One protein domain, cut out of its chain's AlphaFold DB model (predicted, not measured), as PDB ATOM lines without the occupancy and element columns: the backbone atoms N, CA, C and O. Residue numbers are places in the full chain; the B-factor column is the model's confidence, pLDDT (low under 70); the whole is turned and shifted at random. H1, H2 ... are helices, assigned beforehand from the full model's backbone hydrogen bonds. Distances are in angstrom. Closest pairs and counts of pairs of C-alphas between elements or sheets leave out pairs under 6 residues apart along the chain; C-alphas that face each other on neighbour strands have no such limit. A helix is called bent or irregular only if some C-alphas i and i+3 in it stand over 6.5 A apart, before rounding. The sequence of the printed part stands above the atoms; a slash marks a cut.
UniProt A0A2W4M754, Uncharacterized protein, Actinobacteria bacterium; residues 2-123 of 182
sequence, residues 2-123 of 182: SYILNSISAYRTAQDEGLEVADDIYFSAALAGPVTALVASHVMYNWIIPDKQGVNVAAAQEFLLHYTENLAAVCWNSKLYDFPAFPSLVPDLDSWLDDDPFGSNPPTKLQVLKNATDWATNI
ATOM      1  N   SER A   2     -55.094  15.521  18.706       84.38
ATOM      2  CA  SER A   2     -56.209  16.379  18.298       84.38
ATOM      3  C   SER A   2     -57.401  15.492  17.960       84.38
ATOM      4  O   SER A   2     -57.217  14.368  17.502       84.38
ATOM      5  N   TYR A   3     -58.613  15.975  18.211       86.88
ATOM      6  CA  TYR A   3     -59.849  15.264  17.903       86.88
ATOM      7  C   TYR A   3     -60.648  16.061  16.876       86.88
ATOM      8  O   TYR A   3     -60.762  17.281  16.998       86.88
ATOM      9  N   ILE A   4     -61.199  15.368  15.883       86.31
ATOM     10  CA  ILE A   4     -62.045  15.957  14.847       86.31
ATOM     11  C   ILE A   4     -63.406  15.271  14.917       86.31
ATOM     12  O   ILE A   4     -63.511  14.061  14.718       86.31
ATOM     13  N   LEU A   5     -64.451  16.052  15.181       81.25
ATOM     14  CA  LEU A   5     -65.840  15.638  14.993       81.25
ATOM     15  C   LEU A   5     -66.253  16.035  13.567       81.25
ATOM     16  O   LEU A   5     -65.984  17.168  13.176       81.25
ATOM     17  N   ASN A   6     -66.895  15.134  12.809       77.12
ATOM     18  CA  ASN A   6     -67.081  15.235  11.345       77.12
ATOM     19  C   ASN A   6     -65.753  15.103  10.569       77.12
ATOM     20  O   ASN A   6     -65.306  16.017   9.883       77.12
ATOM     21  N   SER A   7     -65.088  13.959  10.736       81.75
ATOM     22  CA  SER A   7     -63.701  13.757  10.312       81.75
ATOM     23  C   SER A   7     -63.510  13.407   8.835       81.75
ATOM     24  O   SER A   7     -62.436  13.685   8.308       81.75
ATOM     25  N   ILE A   8     -64.504  12.829   8.143       89.69
ATOM     26  CA  ILE A   8     -64.305  12.355   6.758       89.69
ATOM     27  C   ILE A   8     -64.051  13.526   5.798       89.69
ATOM     28  O   ILE A   8     -63.206  13.400   4.920       89.69
ATOM     29  N   SER A   9     -64.704  14.681   5.969       89.56
ATOM     30  CA  SER A   9     -64.466  15.845   5.101       89.56
ATOM     31  C   SER A   9     -63.048  16.380   5.274       89.56
ATOM     32  O   SER A   9     -62.335  16.538   4.291       89.56
ATOM     33  N   ALA A  10     -62.605  16.572   6.519       92.12
ATOM     34  CA  ALA A  10     -61.233  16.974   6.817       92.12
ATOM     35  C   ALA A  10     -60.214  15.972   6.248       92.12
ATOM     36  O   ALA A  10     -59.217  16.375   5.653       92.12
ATOM     37  N   TYR A  11     -60.496  14.674   6.382       94.69
ATOM     38  CA  TYR A  11     -59.667  13.607   5.837       94.69
ATOM     39  C   TYR A  11     -59.587  13.643   4.304       94.69
ATOM     40  O   TYR A  11     -58.490  13.676   3.751       94.69
ATOM     41  N   ARG A  12     -60.732  13.675   3.611       94.75
ATOM     42  CA  ARG A  12     -60.788  13.684   2.143       94.75
ATOM     43  C   ARG A  12     -60.211  14.960   1.552       94.75
ATOM     44  O   ARG A  12     -59.507  14.882   0.555       94.75
ATOM     45  N   THR A  13     -60.424  16.112   2.187       94.69
ATOM     46  CA  THR A  13     -59.758  17.359   1.790       94.69
ATOM     47  C   THR A  13     -58.243  17.244   1.943       94.69
ATOM     48  O   THR A  13     -57.527  17.554   0.998       94.69
ATOM     49  N   ALA A  14     -57.745  16.739   3.077       95.31
ATOM     50  CA  ALA A  14     -56.307  16.547   3.269       95.31
ATOM     51  C   ALA A  14     -55.705  15.580   2.234       95.31
ATOM     52  O   ALA A  14     -54.610  15.826   1.734       95.31
ATOM     53  N   GLN A  15     -56.426  14.508   1.889       95.06
ATOM     54  CA  GLN A  15     -56.013  13.549   0.866       95.06
ATOM     55  C   GLN A  15     -55.978  14.182  -0.533       95.06
ATOM     56  O   GLN A  15     -54.989  14.030  -1.247       95.06
ATOM     57  N   ASP A  16     -57.019  14.926  -0.908       94.56
ATOM     58  CA  ASP A  16     -57.120  15.590  -2.213       94.56
ATOM     59  C   ASP A  16     -56.066  16.685  -2.404       94.56
ATOM     60  O   ASP A  16     -55.558  16.880  -3.509       94.56
ATOM     61  N   GLU A  17     -55.709  17.383  -1.327       96.56
ATOM     62  CA  GLU A  17     -54.652  18.394  -1.318       96.56
ATOM     63  C   GLU A  17     -53.239  17.791  -1.201       96.56
ATOM     64  O   GLU A  17     -52.251  18.522  -1.280       96.56
ATOM     65  N   GLY A  18     -53.118  16.468  -1.034       94.94
ATOM     66  CA  GLY A  18     -51.833  15.780  -0.897       94.94
ATOM     67  C   GLY A  18     -51.084  16.133   0.390       94.94
ATOM     68  O   GLY A  18     -49.853  16.139   0.408       94.94
ATOM     69  N   LEU A  19     -51.808  16.468   1.463       96.62
ATOM     70  CA  LEU A  19     -51.213  16.797   2.754       96.62
ATOM     71  C   LEU A  19     -50.759  15.522   3.469       96.62
ATOM     72  O   LEU A  19     -51.548  14.599   3.657       96.62
ATOM     73  N   GLU A  20     -49.525  15.511   3.979       94.81
ATOM     74  CA  GLU A  20     -48.968  14.365   4.725       94.81
ATOM     75  C   GLU A  20     -49.825  13.964   5.939       94.81
ATOM     76  O   GLU A  20     -49.870  12.798   6.321       94.81
ATOM     77  N   VAL A  21     -50.561  14.917   6.526       94.44
ATOM     78  CA  VAL A  21     -51.455  14.661   7.665       94.44
ATOM     79  C   VAL A  21     -52.609  13.714   7.319       94.44
ATOM     80  O   VAL A  21     -53.160  13.099   8.225       94.44
ATOM     81  N   ALA A  22     -52.974  13.551   6.042       95.38
ATOM     82  CA  ALA A  22     -54.033  12.624   5.634       95.38
ATOM     83  C   ALA A  22     -53.736  11.182   6.086       95.38
ATOM     84  O   ALA A  22     -54.634  10.464   6.538       95.38
ATOM     85  N   ASP A  23     -52.466  10.779   6.041       95.38
ATOM     86  CA  ASP A  23     -52.030   9.450   6.467       95.38
ATOM     87  C   ASP A  23     -52.130   9.276   7.990       95.38
ATOM     88  O   ASP A  23     -52.449   8.179   8.452       95.38
ATOM     89  N   ASP A  24     -51.992  10.361   8.757       94.38
ATOM     90  CA  ASP A  24     -52.083  10.382  10.225       94.38
ATOM     91  C   ASP A  24     -53.505  10.656  10.765       94.38
ATOM     92  O   ASP A  24     -53.733  10.723  11.973       94.38
ATOM     93  N   ILE A  25     -54.504  10.793   9.885       94.38
ATOM     94  CA  ILE A  25     -55.915  10.841  10.287       94.38
ATOM     95  C   ILE A  25     -56.470   9.417  10.341       94.38
ATOM     96  O   ILE A  25     -56.474   8.701   9.339       94.38
ATOM     97  N   TYR A  26     -56.989   9.028  11.507       92.50
ATOM     98  CA  TYR A  26     -57.599   7.722  11.756       92.50
ATOM     99  C   TYR A  26     -59.030   7.859  12.270       92.50
ATOM    100  O   TYR A  26     -59.422   8.885  12.832       92.50
ATOM    101  N   PHE A  27     -59.797   6.786  12.106       91.94
ATOM    102  CA  PHE A  27     -61.188   6.701  12.524       91.94
ATOM    103  C   PHE A  27     -61.334   5.679  13.645       91.94
ATOM    104  O   PHE A  27     -60.671   4.644  13.669       91.94
ATOM    105  N   SER A  28     -62.225   5.980  14.577       89.44
ATOM    106  CA  SER A  28     -62.587   5.108  15.686       89.44
ATOM    107  C   SER A  28     -64.104   5.095  15.796       89.44
ATOM    108  O   SER A  28     -64.757   6.091  15.479       89.44
ATOM    109  N   ALA A  29     -64.643   3.993  16.314       88.25
ATOM    110  CA  ALA A  29     -65.993   3.968  16.856       88.25
ATOM    111  C   ALA A  29     -66.130   4.983  18.008       88.25
ATOM    112  O   ALA A  29     -65.153   5.632  18.413       88.25
ATOM    113  N   ALA A  30     -67.340   5.097  18.557       83.62
ATOM    114  CA  ALA A  30     -67.597   5.917  19.734       83.62
ATOM    115  C   ALA A  30     -66.545   5.652  20.829       83.62
ATOM    116  O   ALA A  30     -66.253   4.505  21.177       83.62
ATOM    117  N   LEU A  31     -65.943   6.729  21.348       83.69
ATOM    118  CA  LEU A  31     -64.980   6.627  22.440       83.69
ATOM    119  C   LEU A  31     -65.660   6.019  23.671       83.69
ATOM    120  O   LEU A  31     -66.850   6.239  23.902       83.69
ATOM    121  N   ALA A  32     -64.889   5.290  24.480       77.94
ATOM    122  CA  ALA A  32     -65.392   4.724  25.726       77.94
ATOM    123  C   ALA A  32     -66.044   5.823  26.587       77.94
ATOM    124  O   ALA A  32     -65.418   6.834  26.909       77.94
ATOM    125  N   GLY A  33     -67.313   5.618  26.936       74.06
ATOM    126  CA  GLY A  33     -68.144   6.576  27.660       74.06
ATOM    127  C   GLY A  33     -69.027   5.887  28.707       74.06
ATOM    128  O   GLY A  33     -68.686   4.802  29.180       74.06
ATOM    129  N   PRO A  34     -70.169   6.493  29.087       74.50
ATOM    130  CA  PRO A  34     -71.195   5.824  29.890       74.50
ATOM    131  C   PRO A  34     -71.609   4.489  29.253       74.50
ATOM    132  O   PRO A  34     -71.423   4.317  28.053       74.50
ATOM    133  N   VAL A  35     -72.205   3.574  30.027       78.69
ATOM    134  CA  VAL A  35     -72.490   2.166  29.650       78.69
ATOM    135  C   VAL A  35     -73.029   1.971  28.221       78.69
ATOM    136  O   VAL A  35     -72.729   0.960  27.596       78.69
ATOM    137  N   THR A  36     -73.802   2.922  27.693       78.12
ATOM    138  CA  THR A  36     -74.396   2.873  26.348       78.12
ATOM    139  C   THR A  36     -73.404   3.134  25.202       78.12
ATOM    140  O   THR A  36     -73.641   2.651  24.104       78.12
ATOM    141  N   ALA A  37     -72.319   3.888  25.430       80.06
ATOM    142  CA  ALA A  37     -71.248   4.182  24.463       80.06
ATOM    143  C   ALA A  37     -71.723   4.598  23.050       80.06
ATOM    144  O   ALA A  37     -71.136   4.197  22.050       80.06
ATOM    145  N   LEU A  38     -72.783   5.411  22.967       84.25
ATOM    146  CA  LEU A  38     -73.290   5.948  21.701       84.25
ATOM    147  C   LEU A  38     -72.692   7.321  21.405       84.25
ATOM    148  O   LEU A  38     -72.556   8.159  22.300       84.25
ATOM    149  N   VAL A  39     -72.420   7.581  20.129       83.56
ATOM    150  CA  VAL A  39     -72.116   8.919  19.610       83.56
ATOM    151  C   VAL A  39     -73.239   9.397  18.691       83.56
ATOM    152  O   VAL A  39     -73.905   8.601  18.028       83.56
ATOM    153  N   ALA A  40     -73.478  10.705  18.645       75.81
ATOM    154  CA  ALA A  40     -74.411  11.262  17.675       75.81
ATOM    155  C   ALA A  40     -73.837  11.122  16.255       75.81
ATOM    156  O   ALA A  40     -72.697  11.519  16.003       75.81
ATOM    157  N   SER A  41     -74.631  10.602  15.321       73.00
ATOM    158  CA  SER A  41     -74.298  10.639  13.896       73.00
ATOM    159  C   SER A  41     -74.347  12.083  13.387       73.00
ATOM    160  O   SER A  41     -75.362  12.764  13.556       73.00
ATOM    161  N   HIS A  42     -73.281  12.552  12.740       70.25
ATOM    162  CA  HIS A  42     -73.210  13.879  12.128       70.25
ATOM    163  C   HIS A  42     -72.453  13.784  10.791       70.25
ATOM    164  O   HIS A  42     -71.313  13.325  10.797       70.25
ATOM    165  N   VAL A  43     -72.997  14.192   9.636       73.44
ATOM    166  CA  VAL A  43     -74.313  14.813   9.343       73.44
ATOM    167  C   VAL A  43     -75.281  13.775   8.752       73.44
ATOM    168  O   VAL A  43     -74.871  12.928   7.970       73.44
ATOM    169  N   MET A  44     -76.572  13.853   9.095       78.06
ATOM    170  CA  MET A  44     -77.626  13.063   8.442       78.06
ATOM    171  C   MET A  44     -78.363  13.901   7.397       78.06
ATOM    172  O   MET A  44     -78.818  15.009   7.694       78.06
ATOM    173  N   TYR A  45     -78.542  13.351   6.199       80.44
ATOM    174  CA  TYR A  45     -79.354  13.977   5.160       80.44
ATOM    175  C   TYR A  45     -80.845  13.845   5.466       80.44
ATOM    176  O   TYR A  45     -81.341  12.758   5.748       80.44
ATOM    177  N   ASN A  46     -81.565  14.963   5.360       84.62
ATOM    178  CA  ASN A  46     -83.020  15.002   5.420       84.62
ATOM    179  C   ASN A  46     -83.546  15.702   4.170       84.62
ATOM    180  O   ASN A  46     -83.123  16.813   3.853       84.62
ATOM    181  N   TRP A  47     -84.499  15.070   3.491       89.81
ATOM    182  CA  TRP A  47     -85.191  15.651   2.346       89.81
ATOM    183  C   TRP A  47     -86.614  16.022   2.750       89.81
ATOM    184  O   TRP A  47     -87.360  15.186   3.251       89.81
ATOM    185  N   ILE A  48     -86.986  17.286   2.544       91.38
ATOM    186  CA  ILE A  48     -88.299  17.820   2.917       91.38
ATOM    187  C   ILE A  48     -88.937  18.424   1.671       91.38
ATOM    188  O   ILE A  48     -88.372  19.328   1.057       91.38
ATOM    189  N   ILE A  49     -90.132  17.947   1.323       94.12
ATOM    190  CA  ILE A  49     -90.983  18.595   0.324       94.12
ATOM    191  C   ILE A  49     -91.888  19.572   1.084       94.12
ATOM    192  O   ILE A  49     -92.730  19.122   1.862       94.12
ATOM    193  N   PRO A  50     -91.709  20.895   0.927       91.06
ATOM    194  CA  PRO A  50     -92.504  21.861   1.669       91.06
ATOM    195  C   PRO A  50     -93.951  21.864   1.179       91.06
ATOM    196  O   PRO A  50     -94.209  21.939  -0.023       91.06
ATOM    197  N   ASP A  51     -94.889  21.871   2.120       86.56
ATOM    198  CA  ASP A  51     -96.305  22.083   1.836       86.56
ATOM    199  C   ASP A  51     -96.583  23.588   1.684       86.56
ATOM    200  O   ASP A  51     -96.938  24.288   2.633       86.56
ATOM    201  N   LYS A  52     -96.305  24.126   0.490       92.69
ATOM    202  CA  LYS A  52     -96.622  25.517   0.135       92.69
ATOM    203  C   LYS A  52     -97.144  25.632  -1.293       92.69
ATOM    204  O   LYS A  52     -96.803  24.841  -2.175       92.69
ATOM    205  N   GLN A  53     -97.887  26.704  -1.552       93.12
ATOM    206  CA  GLN A  53     -98.366  27.032  -2.893       93.12
ATOM    207  C   GLN A  53     -97.208  27.162  -3.899       93.12
ATOM    208  O   GLN A  53     -96.181  27.785  -3.621       93.12
ATOM    209  N   GLY A  54     -97.398  26.591  -5.091       93.25
ATOM    210  CA  GLY A  54     -96.426  26.639  -6.187       93.25
ATOM    211  C   GLY A  54     -95.361  25.539  -6.150       93.25
ATOM    212  O   GLY A  54     -94.533  25.482  -7.056       93.25
ATOM    213  N   VAL A  55     -95.373  24.651  -5.150       95.50
ATOM    214  CA  VAL A  55     -94.509  23.461  -5.137       95.50
ATOM    215  C   VAL A  55     -95.098  22.384  -6.041       95.50
ATOM    216  O   VAL A  55     -96.239  21.961  -5.861       95.50
ATOM    217  N   ASN A  56     -94.303  21.907  -6.998       96.06
ATOM    218  CA  ASN A  56     -94.638  20.721  -7.777       96.06
ATOM    219  C   ASN A  56     -94.240  19.463  -6.992       96.06
ATOM    220  O   ASN A  56     -93.123  18.963  -7.121       96.06
ATOM    221  N   VAL A  57     -95.159  18.980  -6.151       95.62
ATOM    222  CA  VAL A  57     -94.933  17.820  -5.273       95.62
ATOM    223  C   VAL A  57     -94.568  16.568  -6.072       95.62
ATOM    224  O   VAL A  57     -93.651  15.856  -5.678       95.62
ATOM    225  N   ALA A  58     -95.222  16.333  -7.213       95.50
ATOM    226  CA  ALA A  58     -94.964  15.157  -8.041       95.50
ATOM    227  C   ALA A  58     -93.523  15.141  -8.576       95.50
ATOM    228  O   ALA A  58     -92.820  14.150  -8.410       95.50
ATOM    229  N   ALA A  59     -93.051  16.264  -9.128       97.06
ATOM    230  CA  ALA A  59     -91.674  16.371  -9.612       97.06
ATOM    231  C   ALA A  59     -90.642  16.242  -8.478       97.06
ATOM    232  O   ALA A  59     -89.582  15.651  -8.662       97.06
ATOM    233  N   ALA A  60     -90.946  16.770  -7.286       96.69
ATOM    234  CA  ALA A  60     -90.073  16.614  -6.126       96.69
ATOM    235  C   ALA A  60     -89.991  15.150  -5.657       96.69
ATOM    236  O   ALA A  60     -88.909  14.673  -5.330       96.69
ATOM    237  N   GLN A  61     -91.111  14.419  -5.658       96.06
ATOM    238  CA  GLN A  61     -91.130  12.987  -5.346       96.06
ATOM    239  C   GLN A  61     -90.354  12.171  -6.383       96.06
ATOM    240  O   GLN A  61     -89.536  11.337  -6.002       96.06
ATOM    241  N   GLU A  62     -90.562  12.443  -7.673       97.62
ATOM    242  CA  GLU A  62     -89.825  11.804  -8.770       97.62
ATOM    243  C   GLU A  62     -88.312  12.022  -8.627       97.62
ATOM    244  O   GLU A  62     -87.538  11.071  -8.703       97.62
ATOM    245  N   PHE A  63     -87.888  13.248  -8.306       96.69
ATOM    246  CA  PHE A  63     -86.484  13.545  -8.029       96.69
ATOM    247  C   PHE A  63     -85.922  12.718  -6.863       96.69
ATOM    248  O   PHE A  63     -84.833  12.162  -6.981       96.69
ATOM    249  N   LEU A  64     -86.643  12.614  -5.741       96.12
ATOM    250  CA  LEU A  64     -86.165  11.863  -4.573       96.12
ATOM    251  C   LEU A  64     -86.090  10.353  -4.828       96.12
ATOM    252  O   LEU A  64     -85.183   9.696  -4.310       96.12
ATOM    253  N   LEU A  65     -87.008   9.809  -5.630       95.88
ATOM    254  CA  LEU A  65     -86.947   8.417  -6.079       95.88
ATOM    255  C   LEU A  65     -85.720   8.194  -6.967       95.88
ATOM    256  O   LEU A  65     -84.918   7.315  -6.661       95.88
ATOM    257  N   HIS A  66     -85.497   9.049  -7.969       96.88
ATOM    258  CA  HIS A  66     -84.298   8.975  -8.804       96.88
ATOM    259  C   HIS A  66     -83.006   9.128  -7.999       96.88
ATOM    260  O   HIS A  66     -82.066   8.366  -8.202       96.88
ATOM    261  N   TYR A  67     -82.944  10.069  -7.057       94.94
ATOM    262  CA  TYR A  67     -81.796  10.216  -6.163       94.94
ATOM    263  C   TYR A  67     -81.539   8.929  -5.363       94.94
ATOM    264  O   TYR A  67     -80.402   8.468  -5.276       94.94
ATOM    265  N   THR A  68     -82.602   8.314  -4.834       95.50
ATOM    266  CA  THR A  68     -82.527   7.085  -4.032       95.50
ATOM    267  C   THR A  68     -82.057   5.886  -4.862       95.50
ATOM    268  O   THR A  68     -81.200   5.126  -4.417       95.50
ATOM    269  N   GLU A  69     -82.555   5.739  -6.090       96.00
ATOM    270  CA  GLU A  69     -82.111   4.705  -7.038       96.00
ATOM    271  C   GLU A  69     -80.636   4.859  -7.443       96.00
ATOM    272  O   GLU A  69     -80.011   3.893  -7.873       96.00
ATOM    273  N   ASN A  70     -80.057   6.054  -7.277       96.31
ATOM    274  CA  ASN A  70     -78.687   6.382  -7.676       96.31
ATOM    275  C   ASN A  70     -77.736   6.602  -6.485       96.31
ATOM    276  O   ASN A  70     -76.668   7.199  -6.646       96.31
ATOM    277  N   LEU A  71     -78.066   6.091  -5.292       96.06
ATOM    278  CA  LEU A  71     -77.228   6.253  -4.094       96.06
ATOM    279  C   LEU A  71     -75.801   5.706  -4.253       96.06
ATOM    280  O   LEU A  71     -74.884   6.238  -3.631       96.06
ATOM    281  N   ALA A  72     -75.578   4.702  -5.107       97.00
ATOM    282  CA  ALA A  72     -74.228   4.212  -5.394       97.00
ATOM    283  C   ALA A  72     -73.348   5.304  -6.024       97.00
ATOM    284  O   ALA A  72     -72.201   5.488  -5.622       97.00
ATOM    285  N   ALA A  73     -73.905   6.091  -6.952       96.75
ATOM    286  CA  ALA A  73     -73.202   7.215  -7.558       96.75
ATOM    287  C   ALA A  73     -72.959   8.343  -6.545       96.75
ATOM    288  O   ALA A  73     -71.897   8.962  -6.580       96.75
ATOM    289  N   VAL A  74     -73.905   8.596  -5.638       94.62
ATOM    290  CA  VAL A  74     -73.743   9.578  -4.550       94.62
ATOM    291  C   VAL A  74     -72.583   9.175  -3.634       94.62
ATOM    292  O   VAL A  74     -71.669   9.964  -3.397       94.62
ATOM    293  N   CYS A  75     -72.573   7.923  -3.179       94.75
ATOM    294  CA  CYS A  75     -71.529   7.399  -2.304       94.75
ATOM    295  C   CYS A  75     -70.151   7.413  -2.984       94.75
ATOM    296  O   CYS A  75     -69.168   7.875  -2.405       94.75
ATOM    297  N   TRP A  76     -70.084   7.000  -4.251       96.88
ATOM    298  CA  TRP A  76     -68.843   6.997  -5.021       96.88
ATOM    299  C   TRP A  76     -68.292   8.407  -5.266       96.88
ATOM    300  O   TRP A  76     -67.138   8.691  -4.957       96.88
ATOM    301  N   ASN A  77     -69.105   9.322  -5.805       95.81
ATOM    302  CA  ASN A  77     -68.625  10.654  -6.190       95.81
ATOM    303  C   ASN A  77     -68.341  11.561  -4.987       95.81
ATOM    304  O   ASN A  77     -67.552  12.496  -5.106       95.81
ATOM    305  N   SER A  78     -68.924  11.265  -3.824       93.19
ATOM    306  CA  SER A  78     -68.558  11.895  -2.551       93.19
ATOM    307  C   SER A  78     -67.300  11.286  -1.916       93.19
ATOM    308  O   SER A  78     -66.886  11.716  -0.842       93.19
ATOM    309  N   LYS A  79     -66.677  10.285  -2.557       95.44
ATOM    310  CA  LYS A  79     -65.519   9.540  -2.044       95.44
ATOM    311  C   LYS A  79     -65.804   8.895  -0.687       95.44
ATOM    312  O   LYS A  79     -65.009   9.006   0.245       95.44
ATOM    313  N   LEU A  80     -66.947   8.225  -0.556       93.50
ATOM    314  CA  LEU A  80     -67.399   7.607   0.697       93.50
ATOM    315  C   LEU A  80     -67.615   8.623   1.839       93.50
ATOM    316  O   LEU A  80     -67.535   8.262   3.010       93.50
ATOM    317  N   TYR A  81     -67.868   9.898   1.522       90.19
ATOM    318  CA  TYR A  81     -68.341  10.881   2.503       90.19
ATOM    319  C   TYR A  81     -69.841  10.703   2.771       90.19
ATOM    320  O   TYR A  81     -70.272  10.704   3.924       90.19
ATOM    321  N   ASP A  82     -70.620  10.465   1.713       90.44
ATOM    322  CA  ASP A  82     -72.069  10.303   1.788       90.44
ATOM    323  C   ASP A  82     -72.454   8.826   1.807       90.44
ATOM    324  O   ASP A  82     -72.386   8.123   0.796       90.44
ATOM    325  N   PHE A  83     -72.881   8.344   2.971       90.69
ATOM    326  CA  PHE A  83     -73.336   6.966   3.128       90.69
ATOM    327  C   PHE A  83     -74.804   6.795   2.709       90.69
ATOM    328  O   PHE A  83     -75.637   7.672   2.971       90.69
ATOM    329  N   PRO A  84     -75.161   5.659   2.080       91.88
ATOM    330  CA  PRO A  84     -76.528   5.404   1.652       91.88
ATOM    331  C   PRO A  84     -77.442   5.098   2.843       91.88
ATOM    332  O   PRO A  84     -77.112   4.289   3.707       91.88
ATOM    333  N   ALA A  85     -78.653   5.661   2.835       89.44
ATOM    334  CA  ALA A  85     -79.695   5.293   3.801       89.44
ATOM    335  C   ALA A  85     -80.189   3.842   3.621       89.44
ATOM    336  O   ALA A  85     -80.706   3.239   4.559       89.44
ATOM    337  N   PHE A  86     -80.017   3.278   2.420       92.50
ATOM    338  CA  PHE A  86     -80.385   1.906   2.072       92.50
ATOM    339  C   PHE A  86     -79.154   1.177   1.512       92.50
ATOM    340  O   PHE A  86     -78.936   1.205   0.299       92.50
ATOM    341  N   PRO A  87     -78.333   0.526   2.359       92.19
ATOM    342  CA  PRO A  87     -77.106  -0.142   1.914       92.19
ATOM    343  C   PRO A  87     -77.329  -1.194   0.818       92.19
ATOM    344  O   PRO A  87     -76.467  -1.390  -0.030       92.19
ATOM    345  N   SER A  88     -78.510  -1.817   0.762       95.19
ATOM    346  CA  SER A  88     -78.874  -2.772  -0.295       95.19
ATOM    347  C   SER A  88     -78.903  -2.176  -1.709       95.19
ATOM    348  O   SER A  88     -78.837  -2.930  -2.675       95.19
ATOM    349  N   LEU A  89     -78.996  -0.847  -1.847       96.38
ATOM    350  CA  LEU A  89     -78.909  -0.141  -3.132       96.38
ATOM    351  C   LEU A  89     -77.459   0.176  -3.539       96.38
ATOM    352  O   LEU A  89     -77.231   0.712  -4.621       96.38
ATOM    353  N   VAL A  90     -76.478  -0.144  -2.686       97.19
ATOM    354  CA  VAL A  90     -75.044   0.076  -2.919       97.19
ATOM    355  C   VAL A  90     -74.274  -1.207  -2.566       97.19
ATOM    356  O   VAL A  90     -73.582  -1.256  -1.550       97.19
ATOM    357  N   PRO A  91     -74.400  -2.278  -3.371       95.94
ATOM    358  CA  PRO A  91     -73.855  -3.597  -3.035       95.94
ATOM    359  C   PRO A  91     -72.325  -3.620  -2.896       95.94
ATOM    360  O   PRO A  91     -71.793  -4.468  -2.186       95.94
ATOM    361  N   ASP A  92     -71.628  -2.677  -3.532       97.31
ATOM    362  CA  ASP A  92     -70.167  -2.579  -3.498       97.31
ATOM    363  C   ASP A  92     -69.629  -1.839  -2.256       97.31
ATOM    364  O   ASP A  92     -68.415  -1.802  -2.053       97.31
ATOM    365  N   LEU A  93     -70.503  -1.269  -1.408       97.19
ATOM    366  CA  LEU A  93     -70.104  -0.433  -0.266       97.19
ATOM    367  C   LEU A  93     -69.103  -1.139   0.654       97.19
ATOM    368  O   LEU A  93     -68.075  -0.562   0.994       97.19
ATOM    369  N   ASP A  94     -69.371  -2.392   1.026       96.88
ATOM    370  CA  ASP A  94     -68.478  -3.155   1.904       96.88
ATOM    371  C   ASP A  94     -67.098  -3.364   1.276       96.88
ATOM    372  O   ASP A  94     -66.092  -3.244   1.973       96.88
ATOM    373  N   SER A  95     -67.045  -3.613  -0.037       98.00
ATOM    374  CA  SER A  95     -65.781  -3.765  -0.760       98.00
ATOM    375  C   SER A  95     -64.993  -2.459  -0.787       98.00
ATOM    376  O   SER A  95     -63.776  -2.496  -0.630       98.00
ATOM    377  N   TRP A  96     -65.659  -1.315  -0.970       98.06
ATOM    378  CA  TRP A  96     -65.004  -0.003  -0.937       98.06
ATOM    379  C   TRP A  96     -64.517   0.379   0.463       98.06
ATOM    380  O   TRP A  96     -63.575   1.151   0.587       98.06
ATOM    381  N   LEU A  97     -65.147  -0.131   1.523       97.19
ATOM    382  CA  LEU A  97     -64.691   0.096   2.897       97.19
ATOM    383  C   LEU A  97     -63.557  -0.847   3.302       97.19
ATOM    384  O   LEU A  97     -62.739  -0.470   4.138       97.19
ATOM    385  N   ASP A  98     -63.508  -2.052   2.727       97.81
ATOM    386  CA  ASP A  98     -62.421  -3.010   2.941       97.81
ATOM    387  C   ASP A  98     -61.120  -2.596   2.236       97.81
ATOM    388  O   ASP A  98     -60.039  -2.820   2.781       97.81
ATOM    389  N   ASP A  99     -61.228  -1.968   1.066       98.06
ATOM    390  CA  ASP A  99     -60.109  -1.449   0.278       98.06
ATOM    391  C   ASP A  99     -60.516  -0.116  -0.368       98.06
ATOM    392  O   ASP A  99     -61.162  -0.091  -1.418       98.06
ATOM    393  N   ASP A 100     -60.196   1.000   0.299       97.38
ATOM    394  CA  ASP A 100     -60.623   2.335  -0.131       97.38
ATOM    395  C   ASP A 100     -60.084   2.688  -1.530       97.38
ATOM    396  O   ASP A 100     -58.886   2.961  -1.681       97.38
ATOM    397  N   PRO A 101     -60.955   2.809  -2.554       97.06
ATOM    398  CA  PRO A 101     -60.530   3.023  -3.936       97.06
ATOM    399  C   PRO A 101     -59.976   4.433  -4.183       97.06
ATOM    400  O   PRO A 101     -59.473   4.722  -5.269       97.06
ATOM    401  N   PHE A 102     -60.062   5.319  -3.188       96.12
ATOM    402  CA  PHE A 102     -59.577   6.697  -3.249       96.12
ATOM    403  C   PHE A 102     -58.182   6.875  -2.631       96.12
ATOM    404  O   PHE A 102     -57.698   8.000  -2.537       96.12
ATOM    405  N   GLY A 103     -57.511   5.778  -2.263       94.56
ATOM    406  CA  GLY A 103     -56.100   5.790  -1.882       94.56
ATOM    407  C   GLY A 103     -55.853   6.073  -0.405       94.56
ATOM    408  O   GLY A 103     -54.891   6.770  -0.074       94.56
ATOM    409  N   SER A 104     -56.720   5.592   0.494       95.94
ATOM    410  CA  SER A 104     -56.397   5.597   1.926       95.94
ATOM    411  C   SER A 104     -55.091   4.855   2.200       95.94
ATOM    412  O   SER A 104     -54.794   3.829   1.591       95.94
ATOM    413  N   ASN A 105     -54.342   5.340   3.188       95.25
ATOM    414  CA  ASN A 105     -53.176   4.660   3.733       95.25
ATOM    415  C   ASN A 105     -53.344   4.491   5.259       95.25
ATOM    416  O   ASN A 105     -53.314   5.494   5.977       95.25
ATOM    417  N   PRO A 106     -53.572   3.268   5.780       96.25
ATOM    418  CA  PRO A 106     -53.765   2.024   5.026       96.25
ATOM    419  C   PRO A 106     -55.100   2.013   4.250       96.25
ATOM    420  O   PRO A 106     -56.021   2.732   4.642       96.25
ATOM    421  N   PRO A 107     -55.265   1.164   3.215       96.94
ATOM    422  CA  PRO A 107     -56.516   1.093   2.445       96.94
ATOM    423  C   PRO A 107     -57.745   0.703   3.281       96.94
ATOM    424  O   PRO A 107     -58.869   1.075   2.965       96.94
ATOM    425  N   THR A 108     -57.524   0.027   4.409       96.81
ATOM    426  CA  THR A 108     -58.551  -0.415   5.363       96.81
ATOM    427  C   THR A 108     -59.019   0.677   6.335       96.81
ATOM    428  O   THR A 108     -59.818   0.411   7.233       96.81
ATOM    429  N   LYS A 109     -58.522   1.913   6.205       94.94
ATOM    430  CA  LYS A 109     -58.754   3.018   7.157       94.94
ATOM    431  C   LYS A 109     -60.238   3.298   7.445       94.94
ATOM    432  O   LYS A 109     -60.562   3.737   8.547       94.94
ATOM    433  N   LEU A 110     -61.133   3.022   6.495       95.31
ATOM    434  CA  LEU A 110     -62.575   3.266   6.617       95.31
ATOM    435  C   LEU A 110     -63.393   2.043   7.069       95.31
ATOM    436  O   LEU A 110     -64.594   2.179   7.296       95.31
ATOM    437  N   GLN A 111     -62.772   0.875   7.293       96.44
ATOM    438  CA  GLN A 111     -63.473  -0.358   7.698       96.44
ATOM    439  C   GLN A 111     -64.310  -0.204   8.975       96.44
ATOM    440  O   GLN A 111     -65.342  -0.859   9.120       96.44
ATOM    441  N   VAL A 112     -63.907   0.681   9.894       92.94
ATOM    442  CA  VAL A 112     -64.650   0.956  11.138       92.94
ATOM    443  C   VAL A 112     -66.067   1.489  10.889       92.94
ATOM    444  O   VAL A 112     -66.922   1.401  11.762       92.94
ATOM    445  N   LEU A 113     -66.342   2.026   9.696       92.81
ATOM    446  CA  LEU A 113     -67.656   2.558   9.339       92.81
ATOM    447  C   LEU A 113     -68.668   1.463   8.965       92.81
ATOM    448  O   LEU A 113     -69.867   1.736   8.977       92.81
ATOM    449  N   LYS A 114     -68.228   0.221   8.699       93.50
ATOM    450  CA  LYS A 114     -69.111  -0.901   8.313       93.50
ATOM    451  C   LYS A 114     -70.179  -1.208   9.363       93.50
ATOM    452  O   LYS A 114     -71.278  -1.626   9.022       93.50
ATOM    453  N   ASN A 115     -69.867  -0.976  10.638       91.19
ATOM    454  CA  ASN A 115     -70.786  -1.183  11.753       91.19
ATOM    455  C   ASN A 115     -71.151   0.123  12.474       91.19
ATOM    456  O   ASN A 115     -71.498   0.099  13.653       91.19
ATOM    457  N   ALA A 116     -71.077   1.270  11.785       89.75
ATOM    458  CA  ALA A 116     -71.345   2.574  12.392       89.75
ATOM    459  C   ALA A 116     -72.711   2.660  13.086       89.75
ATOM    460  O   ALA A 116     -72.846   3.324  14.109       89.75
ATOM    461  N   THR A 117     -73.713   1.942  12.582       88.44
ATOM    462  CA  THR A 117     -75.058   1.879  13.168       88.44
ATOM    463  C   THR A 117     -75.124   1.184  14.529       88.44
ATOM    464  O   THR A 117     -76.120   1.344  15.227       88.44
ATOM    465  N   ASP A 118     -74.089   0.438  14.926       89.19
ATOM    466  CA  ASP A 118     -74.037  -0.244  16.225       89.19
ATOM    467  C   ASP A 118     -73.603   0.702  17.354       89.19
ATOM    468  O   ASP A 118     -73.904   0.464  18.523       89.19
ATOM    469  N   TRP A 119     -72.881   1.775  17.014       88.38
ATOM    470  CA  TRP A 119     -72.276   2.701  17.978       88.38
ATOM    471  C   TRP A 119     -72.621   4.176  17.726       88.38
ATOM    472  O   TRP A 119     -72.284   5.036  18.544       88.38
ATOM    473  N   ALA A 120     -73.323   4.491  16.637       87.88
ATOM    474  CA  ALA A 120     -73.846   5.820  16.345       87.88
ATOM    475  C   ALA A 120     -75.378   5.827  16.305       87.88
ATOM    476  O   ALA A 120     -76.015   4.894  15.820       87.88
ATOM    477  N   THR A 121     -75.983   6.910  16.792       88.19
ATOM    478  CA  THR A 121     -77.441   7.079  16.780       88.19
ATOM    479  C   THR A 121     -77.859   8.486  16.368       88.19
ATOM    480  O   THR A 121     -77.076   9.439  16.428       88.19
ATOM    481  N   ASN A 122     -79.114   8.617  15.945       85.00
ATOM    482  CA  ASN A 122     -79.691   9.882  15.525       85.00
ATOM    483  C   ASN A 122     -79.958  10.816  16.715       85.00
ATOM    484  O   ASN A 122     -80.210  10.395  17.847       85.00
ATOM    485  N   ILE A 123     -80.007  12.117  16.424       84.88
ATOM    486  CA  ILE A 123     -80.500  13.119  17.373       84.88
ATOM    487  C   ILE A 123     -81.939  12.756  17.781       84.88
ATOM    488  O   ILE A 123     -82.774  12.450  16.929       84.88
TER     489      ILE A 123
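AT A GLANCE: This is residues 2 to 123 of the 182 residues of an uncharacterized protein of Actinobacteria bacterium (UniProt A0A2W4M754). Look for a body of loops and short helices, H1 on one side, the touching H4 and H5 on the other, with an arm of H2 and the loop before it, whose tip, residues 51 to 56, sticks out. The 122 printed residues, under half in named elements, hold helices H1 to H5 and no named strand: all helix. It is only just loose, close to compact, radius of gyration of the C-alphas 16.9 A, spanning 50 by 36 by 26 A.

IN THESE COORDINATES: Find C-alpha 7 at (-63.701, 13.757, 10.312); H1 runs to residue 16. H2 follows at 57 to 69, 18.4 A, H3 at 71 to 77, H4 at 93 to 98. H5, 107 to 119, 22.2 A, ends at (-72.276, 2.701, 17.978); it is irregular, C-alphas 114 and 117 being 8.2 A apart.

HOW THE PARTS SIT: H1 is apart from the other helices. H2 and H3 meet only through their tight link. H3 and H4 are near each other. H4 touches H5 at a steep tilt of 56 degrees, opposite ways, closest at C-alphas Leu 97 and Gln 111, 5.0 A. Each O i to N i+4 pair is within hydrogen-bond range in H1 to H4; in H5 0 of 9, with 6 of 10 O i to N i+3 pairs.

THE WHOLE: The farthest C-alphas, Gln 53 and Pro 106, are 51.7 A apart. The printed part has no cut; links H1 to H2 and H3 to H4 are long. No printed residue is under pLDDT 70.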